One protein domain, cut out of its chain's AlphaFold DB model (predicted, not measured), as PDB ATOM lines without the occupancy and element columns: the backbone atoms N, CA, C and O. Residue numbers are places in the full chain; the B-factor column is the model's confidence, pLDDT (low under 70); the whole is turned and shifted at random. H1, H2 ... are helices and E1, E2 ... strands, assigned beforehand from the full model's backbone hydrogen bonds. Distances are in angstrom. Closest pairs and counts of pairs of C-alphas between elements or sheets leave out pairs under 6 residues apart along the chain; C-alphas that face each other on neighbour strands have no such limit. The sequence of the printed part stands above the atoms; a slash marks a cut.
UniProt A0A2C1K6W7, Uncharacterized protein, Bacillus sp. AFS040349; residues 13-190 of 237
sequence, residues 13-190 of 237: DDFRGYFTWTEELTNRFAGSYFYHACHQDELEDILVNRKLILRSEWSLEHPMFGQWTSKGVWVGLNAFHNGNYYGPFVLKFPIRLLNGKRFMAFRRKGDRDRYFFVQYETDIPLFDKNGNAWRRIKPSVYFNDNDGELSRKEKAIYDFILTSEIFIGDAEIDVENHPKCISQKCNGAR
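What this domain is: This is residues 13 to 190 of the 237 residues of an uncharacterized protein of Bacillus sp. AFS040349 (UniProt A0A2C1K6W7). With little regular structure, this domain is mostly loops round two small three-stranded sheets, E1-E6-E7 and E2-E5-E8, with H2 on the second and hairpin E3-E4 far out. Its 178 residues run E1 H1 E2 H2 E3 E4 E5 H3 E6 H4 E7 E8, mixed class, 65 in named elements. The sheets are antiparallel; the whole is compact, radius of gyration of the C-alphas 16.4 A, spans 49 by 37 by 32 A.

Where its parts are: E1 is 15 to 20, from C-alpha 15 at (16.091, -17.498, 24.157); E6 102 to 108, 19.8 A; E7 157 to 162. E2 is 33 to 38, E5 89 to 94, E8 172 to 175, ending at C-alpha 175 (25.466, 8.187, 3.676). E3 is 60 to 62, E4 66 to 68; H1 23 to 28, H2 40 to 49, H3 95 to 98, H4 140 to 143.

How they stand to each other: Within hydrogen-bond range are N 16 and O 105 in E1-E6, 2.8 A, N 104 and O 161 in E6-E7, 2.8 A, N 34 and O 93 in E2-E5, 2.9 A, and N 90 and O 174 in E5-E8, 2.9 A. H2 is over E5, closest C-alphas Gln 40 and Phe 89, 7.5 A. H1 and H3 only just touch, with 3 pairs of C-alphas within 8 A, the closest Thr 26 and Arg 96, 5.5 A. H4 is on neither three-stranded sheet. Every O i to N i+4 pair is within range in H1 and H2; H3 and H4 are too short for one.

The domain as a whole: The farthest C-alphas, Asn 130 and Arg 190, are 52.2 A apart. The printed part has no cut; links E4 to E5, E6 to H4 and H4 to E7 are long. Confidence is under 70 in 78 residues, among them 53 to 83.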
ATOM      1  N   ASP A  13      13.521 -16.439  28.888       77.06
ATOM      2  CA  ASP A  13      12.315 -16.836  28.163       77.06
ATOM      3  C   ASP A  13      12.275 -16.335  26.715       77.06
ATOM      4  O   ASP A  13      11.482 -16.837  25.909       77.06
ATOM      5  N   ASP A  14      13.131 -15.381  26.339       76.94
ATOM      6  CA  ASP A  14      13.287 -14.959  24.951       76.94
ATOM      7  C   ASP A  14      14.173 -15.943  24.174       76.94
ATOM      8  O   ASP A  14      13.981 -16.102  22.969       76.94
ATOM      9  N   PHE A  15      15.107 -16.645  24.827       78.31
ATOM     10  CA  PHE A  15      16.091 -17.498  24.157       78.31
ATOM     11  C   PHE A  15      15.442 -18.695  23.445       78.31
ATOM     12  O   PHE A  15      14.549 -19.374  23.965       78.31
ATOM     13  N   ARG A  16      15.878 -18.971  22.212       80.38
ATOM     14  CA  ARG A  16      15.370 -20.086  21.392       80.38
ATOM     15  C   ARG A  16      16.430 -21.111  21.029       80.38
ATOM     16  O   ARG A  16      16.069 -22.259  20.771       80.38
ATOM     17  N   GLY A  17      17.698 -20.724  21.034       78.56
ATOM     18  CA  GLY A  17      18.811 -21.587  20.666       78.56
ATOM     19  C   GLY A  17      19.830 -20.865  19.797       78.56
ATOM     20  O   GLY A  17      19.801 -19.642  19.686       78.56
ATOM     21  N   TYR A  18      20.696 -21.625  19.137       82.25
ATOM     22  CA  TYR A  18      21.654 -21.095  18.167       82.25
ATOM     23  C   TYR A  18      21.598 -21.837  16.833       82.25
ATOM     24  O   TYR A  18      21.219 -23.010  16.764       82.25
ATOM     25  N   PHE A  19      22.028 -21.167  15.770       83.50
ATOM     26  CA  PHE A  19      22.244 -21.766  14.461       83.50
ATOM     27  C   PHE A  19      23.529 -21.252  13.816       83.50
ATOM     28  O   PHE A  19      24.090 -20.236  14.215       83.50
ATOM     29  N   THR A  20      23.987 -21.967  12.794       86.44
ATOM     30  CA  THR A  20      25.050 -21.508  11.899       86.44
ATOM     31  C   THR A  20      24.402 -21.076  10.598       86.44
ATOM     32  O   THR A  20      23.573 -21.815  10.061       86.44
ATOM     33  N   TRP A  21      24.750 -19.894  10.108       86.62
ATOM     34  CA  TRP A  21      24.309 -19.426   8.805       86.62
ATOM     35  C   TRP A  21      24.903 -20.315   7.718       86.62
ATOM     36  O   TRP A  21      26.112 -20.555   7.683       86.62
ATOM     37  N   THR A  22      24.034 -20.854   6.875       89.00
ATOM     38  CA  THR A  22      24.392 -21.886   5.907       89.00
ATOM     39  C   THR A  22      24.659 -21.295   4.528       89.00
ATOM     40  O   THR A  22      24.247 -20.177   4.202       89.00
ATOM     41  N   GLU A  23      25.300 -22.092   3.678       90.44
ATOM     42  CA  GLU A  23      25.417 -21.795   2.252       90.44
ATOM     43  C   GLU A  23      24.032 -21.711   1.590       90.44
ATOM     44  O   GLU A  23      23.783 -20.810   0.802       90.44
ATOM     45  N   GLU A  24      23.085 -22.565   1.995       87.81
ATOM     46  CA  GLU A  24      21.686 -22.502   1.548       87.81
ATOM     47  C   GLU A  24      21.047 -21.130   1.828       87.81
ATOM     48  O   GLU A  24      20.450 -20.535   0.931       87.81
ATOM     49  N   LEU A  25      21.216 -20.585   3.041       83.81
ATOM     50  CA  LEU A  25      20.750 -19.232   3.359       83.81
ATOM     51  C   LEU A  25      21.492 -18.172   2.543       83.81
ATOM     52  O   LEU A  25      20.878 -17.225   2.065       83.81
ATOM     53  N   THR A  26      22.801 -18.333   2.358       87.31
ATOM     54  CA  THR A  26      23.608 -17.413   1.546       87.31
ATOM     55  C   THR A  26      23.105 -17.343   0.107       87.31
ATOM     56  O   THR A  26      22.912 -16.250  -0.414       87.31
ATOM     57  N   ASN A  27      22.842 -18.495  -0.506       86.94
ATOM     58  CA  ASN A  27      22.337 -18.590  -1.872       86.94
ATOM     59  C   ASN A  27      20.923 -18.024  -1.987       86.94
ATOM     60  O   ASN A  27      20.600 -17.346  -2.958       86.94
ATOM     61  N   ARG A  28      20.086 -18.251  -0.972       82.31
ATOM     62  CA  ARG A  28      18.729 -17.707  -0.927       82.31
ATOM     63  C   ARG A  28      18.698 -16.183  -0.872       82.31
ATOM     64  O   ARG A  28      17.876 -15.565  -1.535       82.31
ATOM     65  N   PHE A  29      19.582 -15.589  -0.078       79.00
ATOM     66  CA  PHE A  29      19.729 -14.140   0.056       79.00
ATOM     67  C   PHE A  29      20.857 -13.602  -0.842       79.00
ATOM     68  O   PHE A  29      21.480 -12.585  -0.527       79.00
ATOM     69  N   ALA A  30      21.151 -14.280  -1.955       81.88
ATOM     70  CA  ALA A  30      22.164 -13.827  -2.897       81.88
ATOM     71  C   ALA A  30      21.826 -12.415  -3.407       81.88
ATOM     72  O   ALA A  30      20.674 -12.099  -3.699       81.88
ATOM     73  N   GLY A  31      22.832 -11.541  -3.462       79.81
ATOM     74  CA  GLY A  31      22.652 -10.129  -3.823       79.81
ATOM     75  C   GLY A  31      22.022  -9.252  -2.731       79.81
ATOM     76  O   GLY A  31      21.861  -8.054  -2.946       79.81
ATOM     77  N   SER A  32      21.687  -9.812  -1.565       84.25
ATOM     78  CA  SER A  32      21.213  -9.046  -0.408       84.25
ATOM     79  C   SER A  32      22.368  -8.605   0.493       84.25
ATOM     80  O   SER A  32      23.467  -9.175   0.473       84.25
ATOM     81  N   TYR A  33      22.083  -7.613   1.334       83.44
ATOM     82  CA  TYR A  33      23.032  -7.034   2.277       83.44
ATOM     83  C   TYR A  33      22.478  -7.059   3.698       83.44
ATOM     84  O   TYR A  33      21.266  -7.111   3.906       83.44
ATOM     85  N   PHE A  34      23.372  -6.979   4.676       82.44
ATOM     86  CA  PHE A  34      23.028  -6.512   6.012       82.44
ATOM     87  C   PHE A  34      23.692  -5.160   6.273       82.44
ATOM     88  O   PHE A  34      24.703  -4.813   5.661       82.44
ATOM     89  N   TYR A  35      23.103  -4.390   7.177       82.75
ATOM     90  CA  TYR A  35      23.385  -2.974   7.350       82.75
ATOM     91  C   TYR A  35      23.783  -2.671   8.791       82.75
ATOM     92  O   TYR A  35      23.098  -3.100   9.720       82.75
ATOM     93  N   HIS A  36      24.841  -1.883   8.978       83.81
ATOM     94  CA  HIS A  36      25.239  -1.315  10.265       83.81
ATOM     95  C   HIS A  36      25.238   0.210  10.172       83.81
ATOM     96  O   HIS A  36      25.968   0.786   9.371       83.81
ATOM     97  N   ALA A  37      24.410   0.864  10.981       85.06
ATOM     98  CA  ALA A  37      24.359   2.317  11.047       85.06
ATOM     99  C   ALA A  37      25.232   2.853  12.177       85.06
ATOM    100  O   ALA A  37      25.179   2.328  13.290       85.06
ATOM    101  N   CYS A  38      25.977   3.923  11.905       84.81
ATOM    102  CA  CYS A  38      26.912   4.478  12.867       84.81
ATOM    103  C   CYS A  38      27.193   5.980  12.667       84.81
ATOM    104  O   CYS A  38      26.819   6.589  11.660       84.81
ATOM    105  N   HIS A  39      27.824   6.593  13.665       87.25
ATOM    106  CA  HIS A  39      28.332   7.964  13.647       87.25
ATOM    107  C   HIS A  39      29.803   8.008  13.223       87.25
ATOM    108  O   HIS A  39      30.415   6.979  12.953       87.25
ATOM    109  N   GLN A  40      30.352   9.219  13.124       87.50
ATOM    110  CA  GLN A  40      31.718   9.457  12.662       87.50
ATOM    111  C   GLN A  40      32.760   8.738  13.520       87.50
ATOM    112  O   GLN A  40      33.565   7.987  12.990       87.50
ATOM    113  N   ASP A  41      32.696   8.923  14.835       86.25
ATOM    114  CA  ASP A  41      33.614   8.305  15.793       86.25
ATOM    115  C   ASP A  41      33.595   6.770  15.695       86.25
ATOM    116  O   ASP A  41      34.628   6.113  15.689       86.25
ATOM    117  N   GLU A  42      32.398   6.196  15.560       85.00
ATOM    118  CA  GLU A  42      32.193   4.773  15.275       85.00
ATOM    119  C   GLU A  42      32.879   4.348  13.968       85.00
ATOM    120  O   GLU A  42      33.526   3.305  13.911       85.00
ATOM    121  N   LEU A  43      32.663   5.121  12.902       88.81
ATOM    122  CA  LEU A  43      33.143   4.803  11.565       88.81
ATOM    123  C   LEU A  43      34.673   4.814  11.524       88.81
ATOM    124  O   LEU A  43      35.270   3.881  10.993       88.81
ATOM    125  N   GLU A  44      35.291   5.835  12.109       87.88
ATOM    126  CA  GLU A  44      36.743   5.960  12.238       87.88
ATOM    127  C   GLU A  44      37.328   4.770  13.009       87.88
ATOM    128  O   GLU A  44      38.246   4.110  12.518       87.88
ATOM    129  N   ASP A  45      36.739   4.409  14.156       86.25
ATOM    130  CA  ASP A  45      37.171   3.239  14.925       86.25
ATOM    131  C   ASP A  45      37.093   1.950  14.083       86.25
ATOM    132  O   ASP A  45      38.022   1.133  14.083       86.25
ATOM    133  N   ILE A  46      35.990   1.754  13.354       87.56
ATOM    134  CA  ILE A  46      35.771   0.586  12.491       87.56
ATOM    135  C   ILE A  46      36.823   0.526  11.379       87.56
ATOM    136  O   ILE A  46      37.389  -0.540  11.124       87.56
ATOM    137  N   LEU A  47      37.112   1.659  10.733       87.62
ATOM    138  CA  LEU A  47      38.100   1.761   9.659       87.62
ATOM    139  C   LEU A  47      39.507   1.420  10.158       87.62
ATOM    140  O   LEU A  47      40.190   0.605   9.531       87.62
ATOM    141  N   VAL A  48      39.887   1.943  11.326       84.81
ATOM    142  CA  VAL A  48      41.179   1.668  11.970       84.81
ATOM    143  C   VAL A  48      41.323   0.190  12.337       84.81
ATOM    144  O   VAL A  48      42.345  -0.428  12.035       84.81
ATOM    145  N   ASN A  49      40.305  -0.405  12.964       84.00
ATOM    146  CA  ASN A  49      40.364  -1.795  13.433       84.00
ATOM    147  C   ASN A  49      40.032  -2.823  12.339       84.00
ATOM    148  O   ASN A  49      40.206  -4.027  12.541       84.00
ATOM    149  N   ARG A  50      39.544  -2.363  11.182       86.31
ATOM    150  CA  ARG A  50      39.099  -3.169  10.034       86.31
ATOM    151  C   ARG A  50      38.020  -4.205  10.360       86.31
ATOM    152  O   ARG A  50      37.863  -5.196   9.638       86.31
ATOM    153  N   LYS A  51      37.247  -3.963  11.413       85.50
ATOM    154  CA  LYS A  51      36.180  -4.846  11.882       85.50
ATOM    155  C   LYS A  51      35.024  -4.041  12.445       85.50
ATOM    156  O   LYS A  51      35.231  -2.927  12.923       85.50
ATOM    157  N   LEU A  52      33.820  -4.601  12.386       80.62
ATOM    158  CA  LEU A  52      32.685  -4.035  13.110       80.62
ATOM    159  C   LEU A  52      32.976  -4.042  14.614       80.62
ATOM    160  O   LEU A  52      33.534  -5.001  15.140       80.62
ATOM    161  N   ILE A  53      32.632  -2.947  15.296       67.38
ATOM    162  CA  ILE A  53      32.929  -2.762  16.721       67.38
ATOM    163  C   ILE A  53      31.646  -2.741  17.536       67.38
ATOM    164  O   ILE A  53      30.649  -2.099  17.206       67.38
ATOM    165  N   LEU A  54      31.718  -3.434  18.663       62.00
ATOM    166  CA  LEU A  54      30.663  -3.611  19.640       62.00
ATOM    167  C   LEU A  54      30.384  -2.312  20.393       62.00
ATOM    168  O   LEU A  54      31.095  -1.952  21.329       62.00
ATOM    169  N   ARG A  55      29.341  -1.595  19.975       53.22
ATOM    170  CA  ARG A  55      29.019  -0.240  20.449       53.22
ATOM    171  C   ARG A  55      27.849  -0.145  21.426       53.22
ATOM    172  O   ARG A  55      27.418   0.956  21.745       53.22
ATOM    173  N   SER A  56      27.345  -1.249  21.964       50.56
ATOM    174  CA  SER A  56      26.245  -1.178  22.926       50.56
ATOM    175  C   SER A  56      26.371  -2.185  24.060       50.56
ATOM    176  O   SER A  56      26.304  -3.387  23.843       50.56
ATOM    177  N   GLU A  57      26.570  -1.701  25.285       51.44
ATOM    178  CA  GLU A  57      26.359  -2.522  26.474       51.44
ATOM    179  C   GLU A  57      24.869  -2.801  26.566       51.44
ATOM    180  O   GLU A  57      24.061  -1.881  26.708       51.44
ATOM    181  N   TRP A  58      24.491  -4.064  26.469       53.59
ATOM    182  CA  TRP A  58      23.192  -4.457  26.969       53.59
ATOM    183  C   TRP A  58      23.368  -5.658  27.863       53.59
ATOM    184  O   TRP A  58      24.221  -6.518  27.642       53.59
ATOM    185  N   SER A  59      22.504  -5.718  28.864       56.06
ATOM    186  CA  SER A  59      22.367  -6.899  29.676       56.06
ATOM    187  C   SER A  59      21.565  -7.964  28.926       56.06
ATOM    188  O   SER A  59      20.399  -7.774  28.573       56.06
ATOM    189  N   LEU A  60      22.188  -9.112  28.694       63.00
ATOM    190  CA  LEU A  60      21.492 -10.369  28.453       63.00
ATOM    191  C   LEU A  60      21.351 -11.066  29.803       63.00
ATOM    192  O   LEU A  60      22.350 -11.378  30.436       63.00
ATOM    193  N   GLU A  61      20.138 -11.343  30.255       64.62
ATOM    194  CA  GLU A  61      19.940 -12.230  31.396       64.62
ATOM    195  C   GLU A  61      19.960 -13.677  30.896       64.62
ATOM    196  O   GLU A  61      18.976 -14.216  30.384       64.62
ATOM    197  N   HIS A  62      21.136 -14.296  30.971       64.56
ATOM    198  CA  HIS A  62      21.346 -15.654  30.509       64.56
ATOM    199  C   HIS A  62      20.797 -16.665  31.534       64.56
ATOM    200  O   HIS A  62      21.206 -16.618  32.697       64.56
ATOM    201  N   PRO A  63      19.976 -17.657  31.127       59.88
ATOM    202  CA  PRO A  63      19.352 -18.618  32.047       59.88
ATOM    203  C   PRO A  63      20.338 -19.387  32.934       59.88
ATOM    204  O   PRO A  63      19.967 -19.858  34.003       59.88
ATOM    205  N   MET A  64      21.590 -19.544  32.491       62.69
ATOM    206  CA  MET A  64      22.618 -20.299  33.222       62.69
ATOM    207  C   MET A  64      23.775 -19.461  33.763       62.69
ATOM    208  O   MET A  64      24.504 -19.947  34.623       62.69
ATOM    209  N   PHE A  65      23.966 -18.245  33.248       62.50
ATOM    210  CA  PHE A  65      25.125 -17.400  33.566       62.50
ATOM    211  C   PHE A  65      24.717 -16.074  34.224       62.50
ATOM    212  O   PHE A  65      25.581 -15.285  34.588       62.50
ATOM    213  N   GLY A  66      23.414 -15.848  34.425       67.50
ATOM    214  CA  GLY A  66      22.892 -14.619  35.006       67.50
ATOM    215  C   GLY A  66      23.052 -13.433  34.062       67.50
ATOM    216  O   GLY A  66      23.067 -13.582  32.840       67.50
ATOM    217  N   GLN A  67      23.143 -12.238  34.636       68.88
ATOM    218  CA  GLN A  67      23.289 -11.009  33.872       68.88
ATOM    219  C   GLN A  67      24.655 -10.949  33.171       68.88
ATOM    220  O   GLN A  67      25.705 -10.947  33.803       68.88
ATOM    221  N   TRP A  68      24.621 -10.849  31.848       65.69
ATOM    222  CA  TRP A  68      25.764 -10.744  30.956       65.69
ATOM    223  C   TRP A  68      25.807  -9.348  30.345       65.69
ATOM    224  O   TRP A  68      24.864  -8.957  29.668       65.69
ATOM    225  N   THR A  69      26.881  -8.594  30.570       63.44
ATOM    226  CA  THR A  69      26.970  -7.155  30.250       63.44
ATOM    227  C   THR A  69      27.927  -6.832  29.097       63.44
ATOM    228  O   THR A  69      28.409  -5.707  28.986       63.44
ATOM    229  N   SER A  70      28.246  -7.803  28.234       59.38
ATOM    230  CA  SER A  70      29.156  -7.546  27.109       59.38
ATOM    231  C   SER A  70      28.592  -6.553  26.094       59.38
ATOM    232  O   SER A  70      27.384  -6.424  25.891       59.38
ATOM    233  N   LYS A  71      29.515  -5.867  25.419       58.28
ATOM    234  CA  LYS A  71      29.208  -4.923  24.347       58.28
ATOM    235  C   LYS A  71      28.654  -5.636  23.115       58.28
ATOM    236  O   LYS A  71      28.971  -6.796  22.860       58.28
ATOM    237  N   GLY A  72      27.896  -4.908  22.295       59.69
ATOM    238  CA  GLY A  72      27.344  -5.435  21.062       59.69
ATOM    239  C   GLY A  72      27.157  -4.485  19.892       59.69
ATOM    240  O   GLY A  72      26.984  -3.287  20.073       59.69
ATOM    241  N   VAL A  73      27.208  -5.036  18.677       58.31
ATOM    242  CA  VAL A  73      26.984  -4.329  17.407       58.31
ATOM    243  C   VAL A  73      25.501  -4.398  17.101       58.31
ATOM    244  O   VAL A  73      24.930  -5.468  17.251       58.31
ATOM    245  N   TRP A  74      24.909  -3.302  16.628       61.06
ATOM    246  CA  TRP A  74      23.576  -3.310  16.033       61.06
ATOM    247  C   TRP A  74      23.657  -3.479  14.503       61.06
ATOM    248  O   TRP A  74      24.148  -2.573  13.835       61.06
ATOM    249  N   VAL A  75      23.156  -4.578  13.925       62.97
ATOM    250  CA  VAL A  75      22.937  -4.701  12.464       62.97
ATOM    251  C   VAL A  75      21.507  -5.111  12.129       62.97
ATOM    252  O   VAL A  75      20.838  -5.695  12.975       62.97
ATOM    253  N   GLY A  76      21.047  -4.872  10.901       64.75
ATOM    254  CA  GLY A  76      19.787  -5.435  10.405       64.75
ATOM    255  C   GLY A  76      19.829  -5.830   8.934       64.75
ATOM    256  O   GLY A  76      20.716  -5.403   8.204       64.75
ATOM    257  N   LEU A  77      18.886  -6.671   8.498       62.81
ATOM    258  CA  LEU A  77      18.794  -7.131   7.100       62.81
ATOM    259  C   LEU A  77      18.059  -6.144   6.185       62.81
ATOM    260  O   LEU A  77      18.159  -6.239   4.968       62.81
ATOM    261  N   ASN A  78      17.330  -5.188   6.760       60.81
ATOM    262  CA  ASN A  78      16.589  -4.189   6.004       60.81
ATOM    263  C   ASN A  78      17.285  -2.834   6.045       60.81
ATOM    264  O   ASN A  78      17.798  -2.408   7.082       60.81
ATOM    265  N   ALA A  79      17.204  -2.123   4.923       60.53
ATOM    266  CA  ALA A  79      17.489  -0.701   4.884       60.53
ATOM    267  C   ALA A  79      16.418   0.091   5.664       60.53
ATOM    268  O   ALA A  79      15.278  -0.346   5.844       60.53
ATOM    269  N   PHE A  80      16.781   1.285   6.129       63.47
ATOM    270  CA  PHE A  80      15.900   2.138   6.926       63.47
ATOM    271  C   PHE A  80      14.812   2.786   6.050       63.47
ATOM    272  O   PHE A  80      15.063   3.789   5.388       63.47
ATOM    273  N   HIS A  81      13.588   2.243   6.068       48.66
ATOM    274  CA  HIS A  81      12.483   2.671   5.189       48.66
ATOM    275  C   HIS A  81      12.070   4.154   5.351       48.66
ATOM    276  O   HIS A  81      11.561   4.747   4.407       48.66
ATOM    277  N   ASN A  82      12.316   4.786   6.510       59.19
ATOM    278  CA  ASN A  82      11.896   6.169   6.815       59.19
ATOM    279  C   ASN A  82      13.049   7.055   7.331       59.19
ATOM    280  O   ASN A  82      12.857   7.915   8.192       59.19
ATOM    281  N   GLY A  83      14.259   6.834   6.815       63.56
ATOM    282  CA  GLY A  83      15.470   7.502   7.289       63.56
ATOM    283  C   GLY A  83      16.129   6.768   8.455       63.56
ATOM    284  O   GLY A  83      15.503   5.997   9.187       63.56
ATOM    285  N   ASN A  84      17.431   6.983   8.601       74.50
ATOM    286  CA  ASN A  84      18.241   6.315   9.608       74.50
ATOM    287  C   ASN A  84      18.208   7.132  10.904       74.50
ATOM    288  O   ASN A  84      18.590   8.294  10.890       74.50
ATOM    289  N   TYR A  85      17.779   6.551  12.027       76.31
ATOM    290  CA  TYR A  85      17.762   7.223  13.340       76.31
ATOM    291  C   TYR A  85      18.926   6.805  14.248       76.31
ATOM    292  O   TYR A  85      18.952   7.158  15.428       76.31
ATOM    293  N   TYR A  86      19.885   6.053  13.713       78.69
ATOM    294  CA  TYR A  86      21.001   5.483  14.468       78.69
ATOM    295  C   TYR A  86      22.331   6.132  14.141       78.69
ATOM    296  O   TYR A  86      23.187   6.186  15.012       78.69
ATOM    297  N   GLY A  87      22.492   6.656  12.931       85.12
ATOM    298  CA  GLY A  87      23.652   7.451  12.569       85.12
ATOM    299  C   GLY A  87      23.594   7.954  11.126       85.12
ATOM    300  O   GLY A  87      22.735   7.530  10.356       85.12
ATOM    301  N   PRO A  88      24.475   8.889  10.751       88.25
ATOM    302  CA  PRO A  88      24.585   9.393   9.382       88.25
ATOM    303  C   PRO A  88      25.212   8.410   8.382       88.25
ATOM    304  O   PRO A  88      24.973   8.538   7.179       88.25
ATOM    305  N   PHE A  89      26.003   7.445   8.854       89.69
ATOM    306  CA  PHE A  89      26.710   6.486   8.008       89.69
ATOM    307  C   PHE A  89      26.059   5.112   8.080       89.69
ATOM    308  O   PHE A  89      25.556   4.705   9.130       89.69
ATOM    309  N   VAL A  90      26.065   4.396   6.958       88.62
ATOM    310  CA  VAL A  90      25.548   3.033   6.846       88.62
ATOM    311  C   VAL A  90      26.583   2.171   6.148       88.62
ATOM    312  O   VAL A  90      26.864   2.367   4.973       88.62
ATOM    313  N   LEU A  91      27.119   1.190   6.861       88.50
ATOM    314  CA  LEU A  91      27.945   0.147   6.277       88.50
ATOM    315  C   LEU A  91      27.032  -0.957   5.737       88.50
ATOM    316  O   LEU A  91      26.222  -1.510   6.486       88.50
ATOM    317  N   LYS A  92      27.164  -1.279   4.452       89.69
ATOM    318  CA  LYS A  92      26.465  -2.361   3.758       89.69
ATOM    319  C   LYS A  92      27.416  -3.528   3.568       89.69
ATOM    320  O   LYS A  92      28.483  -3.379   2.989       89.69
ATOM    321  N   PHE A  93      27.010  -4.701   4.017       88.62
ATOM    322  CA  PHE A  93      27.826  -5.903   3.959       88.62
ATOM    323  C   PHE A  93      27.114  -6.977   3.150       88.62
ATOM    324  O   PHE A  93      25.943  -7.254   3.426       88.62
ATOM    325  N   PRO A  94      27.781  -7.630   2.188       89.25
ATOM    326  CA  PRO A  94      27.151  -8.700   1.438       89.25
ATOM    327  C   PRO A  94      26.853  -9.880   2.368       89.25
ATOM    328  O   PRO A  94      27.705 -10.304   3.154       89.25
ATOM    329  N   ILE A  95      25.654 -10.460   2.244       86.12
ATOM    330  CA  ILE A  95      25.187 -11.558   3.114       86.12
ATOM    331  C   ILE A  95      26.122 -12.772   3.107       86.12
ATOM    332  O   ILE A  95      26.203 -13.498   4.097       86.12
ATOM    333  N   ARG A  96      26.910 -12.953   2.041       88.62
ATOM    334  CA  ARG A  96      27.947 -13.995   1.961       88.62
ATOM    335  C   ARG A  96      28.942 -13.976   3.127       88.62
ATOM    336  O   ARG A  96      29.457 -15.031   3.481       88.62
ATOM    337  N   LEU A  97      29.191 -12.819   3.749       87.38
ATOM    338  CA  LEU A  97      30.081 -12.706   4.912       87.38
ATOM    339  C   LEU A  97      29.535 -13.409   6.158       87.38
ATOM    340  O   LEU A  97      30.291 -13.691   7.089       87.38
ATOM    341  N   LEU A  98      28.232 -13.695   6.182       85.94
ATOM    342  CA  LEU A  98      27.597 -14.434   7.260       85.94
ATOM    343  C   LEU A  98      27.802 -15.944   7.120       85.94
ATOM    344  O   LEU A  98      27.592 -16.649   8.098       85.94
ATOM    345  N   ASN A  99      28.240 -16.466   5.968       88.62
ATOM    346  CA  ASN A  99      28.396 -17.908   5.778       88.62
ATOM    347  C   ASN A  99      29.337 -18.535   6.819       88.62
ATOM    348  O   ASN A  99      30.447 -18.060   7.055       88.62
ATOM    349  N   GLY A 100      28.868 -19.598   7.478       86.50
ATOM    350  CA  GLY A 100      29.587 -20.265   8.562       86.50
ATOM    351  C   GLY A 100      29.595 -19.501   9.892       86.50
ATOM    352  O   GLY A 100      30.057 -20.038  10.902       86.50
ATOM    353  N   LYS A 101      29.056 -18.276   9.941       84.31
ATOM    354  CA  LYS A 101      28.935 -17.502  11.177       84.31
ATOM    355  C   LYS A 101      27.796 -18.036  12.033       84.31
ATOM    356  O   LYS A 101      26.784 -18.544  11.544       84.31
ATOM    357  N   ARG A 102      27.982 -17.946  13.345       81.31
ATOM    358  CA  ARG A 102      27.054 -18.480  14.342       81.31
ATOM    359  C   ARG A 102      26.178 -17.373  14.905       81.31
ATOM    360  O   ARG A 102      26.679 -16.298  15.231       81.31
ATOM    361  N   PHE A 103      24.902 -17.690  15.075       80.56
ATOM    362  CA  PHE A 103      23.885 -16.788  15.586       80.56
ATOM    363  C   PHE A 103      23.128 -17.415  16.752       80.56
ATOM    364  O   PHE A 103      22.770 -18.590  16.684       80.56
ATOM    365  N   MET A 104      22.807 -16.640  17.783       78.88
ATOM    366  CA  MET A 104      21.807 -17.019  18.782       78.88
ATOM    367  C   MET A 104      20.473 -16.364  18.458       78.88
ATOM    368  O   MET A 104      20.430 -15.176  18.176       78.88
ATOM    369  N   ALA A 105      19.384 -17.116  18.542       78.94
ATOM    370  CA  ALA A 105      18.047 -16.616  18.271       78.94
ATOM    371  C   ALA A 105      17.288 -16.331  19.567       78.94
ATOM    372  O   ALA A 105      17.207 -17.178  20.465       78.94
ATOM    373  N   PHE A 106      16.647 -15.172  19.599       78.06
ATOM    374  CA  PHE A 106      15.727 -14.740  20.637       78.06
ATOM    375  C   PHE A 106      14.379 -14.423  20.004       78.06
ATOM    376  O   PHE A 106      14.306 -14.018  18.849       78.06
ATOM    377  N   ARG A 107      13.293 -14.632  20.744       78.44
ATOM    378  CA  ARG A 107      11.931 -14.316  20.311       78.44
ATOM    379  C   ARG A 107      11.239 -13.486  21.375       78.44
ATOM    380  O   ARG A 107      10.857 -14.041  22.408       78.44
ATOM    381  N   ARG A 108      10.993 -12.221  21.055       73.06
ATOM    382  CA  ARG A 108      10.239 -11.274  21.880       73.06
ATOM    383  C   ARG A 108       8.803 -11.124  21.368       73.06
ATOM    384  O   ARG A 108       8.489 -11.478  20.228       73.06
ATOM    385  N   LYS A 109       7.919 -10.620  22.230       68.31
ATOM    386  CA  LYS A 109       6.581 -10.143  21.841       68.31
ATOM    387  C   LYS A 109       6.724  -8.695  21.333       68.31
ATOM    388  O   LYS A 109       7.678  -8.025  21.711       68.31
ATOM    389  N   GLY A 110       5.864  -8.234  20.426       60.75
ATOM    390  CA  GLY A 110       5.901  -6.841  19.951       60.75
ATOM    391  C   GLY A 110       5.388  -6.619  18.527       60.75
ATOM    392  O   GLY A 110       5.014  -7.573  17.841       60.75
ATOM    393  N   ASP A 111       5.360  -5.343  18.124       49.91
ATOM    394  CA  ASP A 111       4.898  -4.892  16.808       49.91
ATOM    395  C   ASP A 111       5.774  -5.393  15.658       49.91
ATOM    396  O   ASP A 111       6.996  -5.513  15.761       49.91
ATOM    397  N   ARG A 112       5.082  -5.662  14.551       51.22
ATOM    398  CA  ARG A 112       5.481  -6.479  13.403       51.22
ATOM    399  C   ARG A 112       6.710  -5.963  12.642       51.22
ATOM    400  O   ARG A 112       7.370  -6.746  11.981       51.22
ATOM    401  N   ASP A 113       7.086  -4.698  12.779       47.97
ATOM    402  CA  ASP A 113       7.991  -4.031  11.826       47.97
ATOM    403  C   ASP A 113       9.491  -4.167  12.141       47.97
ATOM    404  O   ASP A 113      10.274  -3.232  11.949       47.97
ATOM    405  N   ARG A 114       9.927  -5.311  12.676       52.97
ATOM    406  CA  ARG A 114      11.325  -5.518  13.083       52.97
ATOM    407  C   ARG A 114      11.827  -6.853  12.586       52.97
ATOM    408  O   ARG A 114      11.598  -7.892  13.198       52.97
ATOM    409  N   TYR A 115      12.554  -6.796  11.483       49.25
ATOM    410  CA  TYR A 115      13.167  -7.969  10.893       49.25
ATOM    411  C   TYR A 115      14.677  -7.812  11.000       49.25
ATOM    412  O   TYR A 115      15.302  -7.101  10.213       49.25
ATOM    413  N   PHE A 116      15.214  -8.542  11.978       49.91
ATOM    414  CA  PHE A 116      16.625  -8.804  12.236       49.91
ATOM    415  C   PHE A 116      17.363  -7.665  12.930       49.91
ATOM    416  O   PHE A 116      17.704  -6.654  12.323       49.91
ATOM    417  N   PHE A 117      17.669  -7.894  14.206       52.62
ATOM    418  CA  PHE A 117      18.740  -7.201  14.896       52.62
ATOM    419  C   PHE A 117      19.850  -8.196  15.213       52.62
ATOM    420  O   PHE A 117      19.654  -9.095  16.031       52.62
ATOM    421  N   VAL A 118      21.014  -8.035  14.579       51.34
ATOM    422  CA  VAL A 118      22.249  -8.440  15.250       51.34
ATOM    423  C   VAL A 118      22.433  -7.451  16.355       51.34
ATOM    424  O   VAL A 118      22.591  -6.270  16.093       51.34
ATOM    425  N   GLN A 119      22.290  -7.931  17.574       55.28
ATOM    426  CA  GLN A 119      22.832  -7.286  18.744       55.28
ATOM    427  C   GLN A 119      23.919  -8.223  19.239       55.28
ATOM    428  O   GLN A 119      23.694  -9.423  19.291       55.28
ATOM    429  N   TYR A 120      25.077  -7.684  19.587       54.03
ATOM    430  CA  TYR A 120      26.242  -8.419  20.098       54.03
ATOM    431  C   TYR A 120      27.034  -9.225  19.069       54.03
ATOM    432  O   TYR A 120      26.491  -9.862  18.182       54.03
ATOM    433  N   GLU A 121      28.349  -9.098  19.206       47.12
ATOM    434  CA  GLU A 121      29.366 -10.115  18.974       47.12
ATOM    435  C   GLU A 121      29.909 -10.395  20.372       47.12
ATOM    436  O   GLU A 121      30.216  -9.482  21.136       47.12
ATOM    437  N   THR A 122      29.949 -11.644  20.781       51.31
ATOM    438  CA  THR A 122      30.491 -11.994  22.089       51.31
ATOM    439  C   THR A 122      30.862 -13.463  22.061       51.31
ATOM    440  O   THR A 122      30.219 -14.257  21.366       51.31
ATOM    441  N   ASP A 123      31.889 -13.809  22.832       51.81
ATOM    442  CA  ASP A 123      32.290 -15.177  23.159       51.81
ATOM    443  C   ASP A 123      31.268 -15.840  24.090       51.81
ATOM    444  O   ASP A 123      31.629 -16.458  25.092       51.81
ATOM    445  N   ILE A 124      29.970 -15.697  23.801       58.59
ATOM    446  CA  ILE A 124      28.960 -16.434  24.539       58.59
ATOM    447  C   ILE A 124      29.285 -17.927  24.366       58.59
ATOM    448  O   ILE A 124      29.315 -18.427  23.231       58.59
ATOM    449  N   PRO A 125      29.557 -18.650  25.466       59.25
ATOM    450  CA  PRO A 125      29.954 -20.038  25.376       59.25
ATOM    451  C   PRO A 125      28.792 -20.843  24.794       59.25
ATOM    452  O   PRO A 125      27.691 -20.852  25.330       59.25
ATOM    453  N   LEU A 126      29.045 -21.555  23.689       63.38
ATOM    454  CA  LEU A 126      28.064 -22.470  23.078       63.38
ATOM    455  C   LEU A 126      27.671 -23.628  23.995       63.38
ATOM    456  O   LEU A 126      26.745 -24.380  23.682       63.38
ATOM    457  N   PHE A 127      28.440 -23.809  25.058       65.62
ATOM    458  CA  PHE A 127      28.296 -24.870  26.018       65.62
ATOM    459  C   PHE A 127      27.836 -24.272  27.334       65.62
ATOM    460  O   PHE A 127      28.274 -23.198  27.750       65.62
ATOM    461  N   ASP A 128      26.929 -24.970  27.995       67.19
ATOM    462  CA  ASP A 128      26.623 -24.655  29.372       67.19
ATOM    463  C   ASP A 128      27.823 -24.928  30.294       67.19
ATOM    464  O   ASP A 128      28.850 -25.482  29.896       67.19
ATOM    465  N   LYS A 129      27.679 -24.567  31.572       67.12
ATOM    466  CA  LYS A 129      28.680 -24.849  32.613       67.12
ATOM    467  C   LYS A 129      29.025 -26.340  32.777       67.12
ATOM    468  O   LYS A 129      30.006 -26.655  33.437       67.12
ATOM    469  N   ASN A 130      28.218 -27.240  32.213       66.62
ATOM    470  CA  ASN A 130      28.410 -28.686  32.247       66.62
ATOM    471  C   ASN A 130      28.993 -29.229  30.925       66.62
ATOM    472  O   ASN A 130      29.115 -30.441  30.773       66.62
ATOM    473  N   GLY A 131      29.329 -28.367  29.959       65.69
ATOM    474  CA  GLY A 131      29.849 -28.775  28.654       65.69
ATOM    475  C   GLY A 131      28.782 -29.228  27.651       65.69
ATOM    476  O   GLY A 131      29.132 -29.738  26.590       65.69
ATOM    477  N   ASN A 132      27.488 -29.045  27.933       68.00
ATOM    478  CA  ASN A 132      26.421 -29.386  26.995       68.00
ATOM    479  C   ASN A 132      26.233 -28.271  25.979       68.00
ATOM    480  O   ASN A 132      25.990 -27.120  26.349       68.00
ATOM    481  N   ALA A 133      26.274 -28.622  24.693       65.56
ATOM    482  CA  ALA A 133      25.942 -27.679  23.642       65.56
ATOM    483  C   ALA A 133      24.511 -27.172  23.842       65.56
ATOM    484  O   ALA A 133      23.586 -27.939  24.115       65.56
ATOM    485  N   TRP A 134      24.320 -25.873  23.668       74.56
ATOM    486  CA  TRP A 134      22.998 -25.279  23.734       74.56
ATOM    487  C   TRP A 134      22.073 -25.830  22.647       74.56
ATOM    488  O   TRP A 134      22.483 -26.508  21.700       74.56
ATOM    489  N   ARG A 135      20.777 -25.535  22.770       81.12
ATOM    490  CA  ARG A 135      19.783 -25.992  21.801       81.12
ATOM    491  C   ARG A 135      20.128 -25.481  20.399       81.12
ATOM    492  O   ARG A 135      19.967 -24.298  20.108       81.12
ATOM    493  N   ARG A 136      20.541 -26.382  19.508       81.44
ATOM    494  CA  ARG A 136      20.690 -26.082  18.081       81.44
ATOM    495  C   ARG A 136      19.310 -25.998  17.432       81.44
ATOM    496  O   ARG A 136      18.466 -26.871  17.634       81.44
ATOM    497  N   ILE A 137      19.084 -24.965  16.633       82.69
ATOM    498  CA  ILE A 137      17.843 -24.756  15.877       82.69
ATOM    499  C   ILE A 137      18.129 -24.769  14.378       82.69
ATOM    500  O   ILE A 137      19.238 -24.466  13.935       82.69
ATOM    501  N   LYS A 138      17.124 -25.138  13.581       79.00
ATOM    502  CA  LYS A 138      17.219 -25.063  12.121       79.00
ATOM    503  C   LYS A 138      16.956 -23.616  11.684       79.00
ATOM    504  O   LYS A 138      15.891 -23.103  12.029       79.00
ATOM    505  N   PRO A 139      17.854 -22.977  10.912       74.38
ATOM    506  CA  PRO A 139      17.637 -21.609  10.447       74.38
ATOM    507  C   PRO A 139      16.337 -21.470   9.646       74.38
ATOM    508  O   PRO A 139      15.623 -20.487   9.797       74.38
ATOM    509  N   SER A 140      15.967 -22.492   8.866       72.38
ATOM    510  CA  SER A 140      14.727 -22.510   8.083       72.38
ATOM    511  C   SER A 140      13.464 -22.233   8.908       72.38
ATOM    512  O   SER A 140      12.517 -21.682   8.369       72.38
ATOM    513  N   VAL A 141      13.452 -22.494  10.222       69.56
ATOM    514  CA  VAL A 141      12.331 -22.135  11.121       69.56
ATOM    515  C   VAL A 141      12.051 -20.626  11.153       69.56
ATOM    516  O   VAL A 141      10.934 -20.219  11.474       69.56
ATOM    517  N   TYR A 142      13.055 -19.812  10.830       69.81
ATOM    518  CA  TYR A 142      12.999 -18.352  10.823       69.81
ATOM    519  C   TYR A 142      12.967 -17.762   9.413       69.81
ATOM    520  O   TYR A 142      12.521 -16.634   9.243       69.81
ATOM    521  N   PHE A 143      13.441 -18.516   8.414       68.25
ATOM    522  CA  PHE A 143      13.659 -18.000   7.066       68.25
ATOM    523  C   PHE A 143      12.763 -18.626   5.976       68.25
ATOM    524  O   PHE A 143      12.834 -18.121   4.872       68.25
ATOM    525  N   ASN A 144      11.937 -19.672   6.197       60.12
ATOM    526  CA  ASN A 144      11.205 -20.382   5.109       60.12
ATOM    527  C   ASN A 144       9.991 -19.656   4.477       60.12
ATOM    528  O   ASN A 144       9.220 -19.023   5.187       60.12
ATOM    529  N   ASP A 145       9.775 -19.848   3.160       46.72
ATOM    530  CA  ASP A 145       8.765 -19.137   2.334       46.72
ATOM    531  C   ASP A 145       7.338 -19.719   2.348       46.72
ATOM    532  O   ASP A 145       6.414 -19.040   1.909       46.72
ATOM    533  N   ASN A 146       7.097 -20.919   2.890       46.25
ATOM    534  CA  ASN A 146       5.709 -21.378   3.112       46.25
ATOM    535  C   ASN A 146       4.976 -20.537   4.184       46.25
ATOM    536  O   ASN A 146       3.754 -20.595   4.266       46.25
ATOM    537  N   ASP A 147       5.722 -19.720   4.939       42.56
ATOM    538  CA  ASP A 147       5.254 -18.626   5.806       42.56
ATOM    539  C   ASP A 147       5.748 -17.267   5.253       42.56
ATOM    540  O   ASP A 147       6.224 -16.415   6.007       42.56
ATOM    541  N   GLY A 148       5.707 -17.118   3.921       32.91
ATOM    542  CA  GLY A 148       6.328 -16.066   3.111       32.91
ATOM    543  C   GLY A 148       6.458 -14.692   3.773       32.91
ATOM    544  O   GLY A 148       5.526 -14.194   4.405       32.91
ATOM    545  N   GLU A 149       7.625 -14.078   3.548       41.41
ATOM    546  CA  GLU A 149       8.040 -12.743   4.008       41.41
ATOM    547  C   GLU A 149       8.620 -12.660   5.428       41.41
ATOM    548  O   GLU A 149       8.260 -11.747   6.148       41.41
ATOM    549  N   LEU A 150       9.522 -13.539   5.887       42.44
ATOM    550  CA  LEU A 150      10.267 -13.363   7.164       42.44
ATOM    551  C   LEU A 150       9.391 -13.137   8.441       42.44
ATOM    552  O   LEU A 150       9.936 -12.862   9.512       42.44
ATOM    553  N   SER A 151       8.047 -13.221   8.361       43.72
ATOM    554  CA  SER A 151       7.156 -12.434   9.236       43.72
ATOM    555  C   SER A 151       5.672 -12.823   9.303       43.72
ATOM    556  O   SER A 151       4.801 -11.957   9.405       43.72
ATOM    557  N   ARG A 152       5.301 -14.106   9.297       39.31
ATOM    558  CA  ARG A 152       3.877 -14.468   9.497       39.31
ATOM    559  C   ARG A 152       3.569 -15.340  10.706       39.31
ATOM    560  O   ARG A 152       2.462 -15.849  10.829       39.31
ATOM    561  N   LYS A 153       4.466 -15.397  11.697       45.12
ATOM    562  CA  LYS A 153       4.047 -15.754  13.065       45.12
ATOM    563  C   LYS A 153       3.543 -14.496  13.755       45.12
ATOM    564  O   LYS A 153       4.332 -13.752  14.330       45.12
ATOM    565  N   GLU A 154       2.236 -14.257  13.648       48.62
ATOM    566  CA  GLU A 154       1.540 -13.147  14.300       48.62
ATOM    567  C   GLU A 154       2.084 -12.928  15.730       48.62
ATOM    568  O   GLU A 154       2.111 -13.857  16.544       48.62
ATOM    569  N   LYS A 155       2.524 -11.695  16.034       55.59
ATOM    570  CA  LYS A 155       2.947 -11.221  17.374       55.59
ATOM    571  C   LYS A 155       4.346 -11.648  17.867       55.59
ATOM    572  O   LYS A 155       4.569 -11.672  19.081       55.59
ATOM    573  N   ALA A 156       5.290 -11.990  16.984       57.84
ATOM    574  CA  ALA A 156       6.659 -12.343  17.382       57.84
ATOM    575  C   ALA A 156       7.745 -11.612  16.577       57.84
ATOM    576  O   ALA A 156       7.736 -11.652  15.352       57.84
ATOM    577  N   ILE A 157       8.716 -11.033  17.289       66.06
ATOM    578  CA  ILE A 157       9.951 -10.459  16.734       66.06
ATOM    579  C   ILE A 157      11.090 -11.440  17.010       66.06
ATOM    580  O   ILE A 157      11.167 -11.980  18.119       66.06
ATOM    581  N   TYR A 158      11.964 -11.660  16.025       69.56
ATOM    582  CA  TYR A 158      13.182 -12.445  16.205       69.56
ATOM    583  C   TYR A 158      14.430 -11.563  16.155       69.56
ATOM    584  O   TYR A 158      14.681 -10.881  15.160       69.56
ATOM    585  N   ASP A 159      15.220 -11.639  17.222       73.38
ATOM    586  CA  ASP A 159      16.529 -11.005  17.336       73.38
ATOM    587  C   ASP A 159      17.610 -12.080  17.221       73.38
ATOM    588  O   ASP A 159      17.465 -13.176  17.774       73.38
ATOM    589  N   PHE A 160      18.688 -11.788  16.497       75.94
ATOM    590  CA  PHE A 160      19.724 -12.767  16.186       75.94
ATOM    591  C   PHE A 160      21.099 -12.258  16.567       75.94
ATOM    592  O   PHE A 160      21.689 -11.495  15.825       75.94
ATOM    593  N   ILE A 161      21.659 -12.725  17.673       74.25
ATOM    594  CA  ILE A 161      22.992 -12.315  18.118       74.25
ATOM    595  C   ILE A 161      24.053 -13.000  17.269       74.25
ATOM    596  O   ILE A 161      24.142 -14.224  17.305       74.25
ATOM    597  N   LEU A 162      24.877 -12.241  16.553       76.06
ATOM    598  CA  LEU A 162      26.060 -12.775  15.890       76.06
ATOM    599  C   LEU A 162      27.119 -13.093  16.951       76.06
ATOM    600  O   LEU A 162      27.258 -12.402  17.943       76.06
ATOM    601  N   THR A 163      27.886 -14.158  16.785       69.56
ATOM    602  CA  THR A 163      28.869 -14.582  17.810       69.56
ATOM    603  C   THR A 163      30.288 -14.603  17.256       69.56
ATOM    604  O   THR A 163      31.120 -15.422  17.635       69.56
ATOM    605  N   SER A 164      30.559 -13.789  16.240       73.12
ATOM    606  CA  SER A 164      31.819 -13.819  15.499       73.12
ATOM    607  C   SER A 164      32.082 -12.478  14.837       73.12
ATOM    608  O   SER A 164      31.152 -11.889  14.298       73.12
ATOM    609  N   GLU A 165      33.349 -12.067  14.803       76.88
ATOM    610  CA  GLU A 165      33.764 -10.812  14.172       76.88
ATOM    611  C   GLU A 165      33.382 -10.757  12.683       76.88
ATOM    612  O   GLU A 165      33.486 -11.759  11.944       76.88
ATOM    613  N   ILE A 166      33.002  -9.559  12.235       81.12
ATOM    614  CA  ILE A 166      32.846  -9.208  10.820       81.12
ATOM    615  C   ILE A 166      33.956  -8.253  10.386       81.12
ATOM    616  O   ILE A 166      34.058  -7.125  10.866       81.12
ATOM    617  N   PHE A 167      34.741  -8.686   9.402       84.31
ATOM    618  CA  PHE A 167      35.716  -7.834   8.732       84.31
ATOM    619  C   PHE A 167      35.041  -6.909   7.721       84.31
ATOM    620  O   PHE A 167      34.171  -7.334   6.961       84.31
ATOM    621  N   ILE A 168      35.502  -5.661   7.651       86.94
ATOM    622  CA  ILE A 168      34.916  -4.644   6.761       86.94
ATOM    623  C   ILE A 168      35.457  -4.661   5.330       86.94
ATOM    624  O   ILE A 168      35.138  -3.770   4.554       86.94
ATOM    625  N   GLY A 169      36.309  -5.628   4.975       83.56
ATOM    626  CA  GLY A 169      37.011  -5.638   3.684       83.56
ATOM    627  C   GLY A 169      36.090  -5.593   2.460       83.56
ATOM    628  O   GLY A 169      36.463  -4.994   1.458       83.56
ATOM    629  N   ASP A 170      34.893  -6.164   2.587       84.12
ATOM    630  CA  ASP A 170      33.861  -6.224   1.546       84.12
ATOM    631  C   ASP A 170      32.681  -5.270   1.830       84.12
ATOM    632  O   ASP A 170      31.612  -5.420   1.239       84.12
ATOM    633  N   ALA A 171      32.821  -4.351   2.789       89.19
ATOM    634  CA  ALA A 171      31.751  -3.433   3.156       89.19
ATOM    635  C   ALA A 171      31.737  -2.200   2.245       89.19
ATOM    636  O   ALA A 171      32.773  -1.577   2.013       89.19
ATOM    637  N   GLU A 172      30.549  -1.801   1.801       91.38
ATOM    638  CA  GLU A 172      30.314  -0.495   1.184       91.38
ATOM    639  C   GLU A 172      29.883   0.497   2.265       91.38
ATOM    640  O   GLU A 172      29.155   0.136   3.188       91.38
ATOM    641  N   ILE A 173      30.327   1.750   2.173       91.06
ATOM    642  CA  ILE A 173      29.976   2.790   3.144       91.06
ATOM    643  C   ILE A 173      29.123   3.831   2.438       91.06
ATOM    644  O   ILE A 173      29.584   4.516   1.526       91.06
ATOM    645  N   ASP A 174      27.890   3.970   2.901       90.12
ATOM    646  CA  ASP A 174      26.926   4.929   2.400       90.12
ATOM    647  C   ASP A 174      26.593   6.010   3.417       90.12
ATOM    648  O   ASP A 174      26.785   5.877   4.628       90.12
ATOM    649  N   VAL A 175      26.036   7.096   2.890       89.19
ATOM    650  CA  VAL A 175      25.466   8.187   3.676       89.19
ATOM    651  C   VAL A 175      23.956   8.191   3.524       89.19
ATOM    652  O   VAL A 175      23.423   8.162   2.409       89.19
ATOM    653  N   GLU A 176      23.256   8.284   4.647       84.88
ATOM    654  CA  GLU A 176      21.800   8.348   4.676       84.88
ATOM    655  C   GLU A 176      21.299   9.623   5.336       84.88
ATOM    656  O   GLU A 176      22.006  10.289   6.091       84.88
ATOM    657  N   ASN A 177      20.056   9.994   5.023       84.31
ATOM    658  CA  ASN A 177      19.419  11.094   5.730       84.31
ATOM    659  C   ASN A 177      19.203  10.696   7.198       84.31
ATOM    660  O   ASN A 177      18.515   9.708   7.478       84.31
ATOM    661  N   HIS A 178      19.766  11.482   8.116       87.12
ATOM    662  CA  HIS A 178      19.706  11.238   9.549       87.12
ATOM    663  C   HIS A 178      18.948  12.381  10.233       87.12
ATOM    664  O   HIS A 178      19.561  13.337  10.688       87.12
ATOM    665  N   PRO A 179      17.607  12.355  10.292       82.94
ATOM    666  CA  PRO A 179      16.836  13.507  10.765       82.94
ATOM    667  C   PRO A 179      16.970  13.763  12.274       82.94
ATOM    668  O   PRO A 179      16.790  14.894  12.711       82.94
ATOM    669  N   LYS A 180      17.233  12.721  13.074       82.12
ATOM    670  CA  LYS A 180      17.498  12.785  14.524       82.12
ATOM    671  C   LYS A 180      18.068  11.451  15.011       82.12
ATOM    672  O   LYS A 180      17.855  10.429  14.360       82.12
ATOM    673  N   CYS A 181      18.686  11.435  16.188       79.56
ATOM    674  CA  CYS A 181      19.243  10.218  16.780       79.56
ATOM    675  C   CYS A 181      18.366   9.629  17.904       79.56
ATOM    676  O   CYS A 181      17.851  10.365  18.746       79.56
ATOM    677  N   ILE A 182      18.220   8.297  17.957       67.38
ATOM    678  CA  ILE A 182      17.402   7.586  18.964       67.38
ATOM    679  C   ILE A 182      17.920   7.750  20.407       67.38
ATOM    680  O   ILE A 182      17.148   7.596  21.353       67.38
ATOM    681  N   SER A 183      19.205   8.078  20.573       66.69
ATOM    682  CA  SER A 183      19.891   8.281  21.859       66.69
ATOM    683  C   SER A 183      20.283   9.741  22.117       66.69
ATOM    684  O   SER A 183      21.075   9.999  23.015       66.69
ATOM    685  N   GLN A 184      19.776  10.695  21.320       69.94
ATOM    686  CA  GLN A 184      20.208  12.104  21.343       69.94
ATOM    687  C   GLN A 184      21.731  12.302  21.162       69.94
ATOM    688  O   GLN A 184      22.245  13.376  21.453       69.94
ATOM    689  N   LYS A 185      22.460  11.301  20.633       74.56
ATOM    690  CA  LYS A 185      23.908  11.392  20.360       74.56
ATOM    691  C   LYS A 185      24.251  12.532  19.389       74.56
ATOM    692  O   LYS A 185      25.325  13.114  19.484       74.56
ATOM    693  N   CYS A 186      23.336  12.876  18.482       82.44
ATOM    694  CA  CYS A 186      23.415  14.092  17.678       82.44
ATOM    695  C   CYS A 186      22.019  14.644  17.328       82.44
ATOM    696  O   CYS A 186      20.999  13.964  17.494       82.44
ATOM    697  N   ASN A 187      21.994  15.870  16.796       83.69
ATOM    698  CA  ASN A 187      20.781  16.588  16.380       83.69
ATOM    699  C   ASN A 187      20.319  16.251  14.948       83.69
ATOM    700  O   ASN A 187      19.452  16.934  14.409       83.69
ATOM    701  N   GLY A 188      20.885  15.208  14.340       84.69
ATOM    702  CA  GLY A 188      20.679  14.873  12.935       84.69
ATOM    703  C   GLY A 188      21.776  15.415  12.011       84.69
ATOM    704  O   GLY A 188      22.595  16.236  12.413       84.69
ATOM    705  N   ALA A 189      21.800  14.923  10.776       84.44
ATOM    706  CA  ALA A 189      22.705  15.330   9.709       84.44
ATOM    707  C   ALA A 189      22.031  15.162   8.340       84.44
ATOM    708  O   ALA A 189      21.330  14.173   8.085       84.44
ATOM    709  N   ARG A 190      22.261  16.119   7.434       85.75
ATOM    710  CA  ARG A 190      21.813  16.002   6.044       85.75
ATOM    711  C   ARG A 190      22.767  15.104   5.266       85.75
ATOM    712  O   ARG A 190      23.982  15.172   5.430       85.75
TER     713      ARG A 190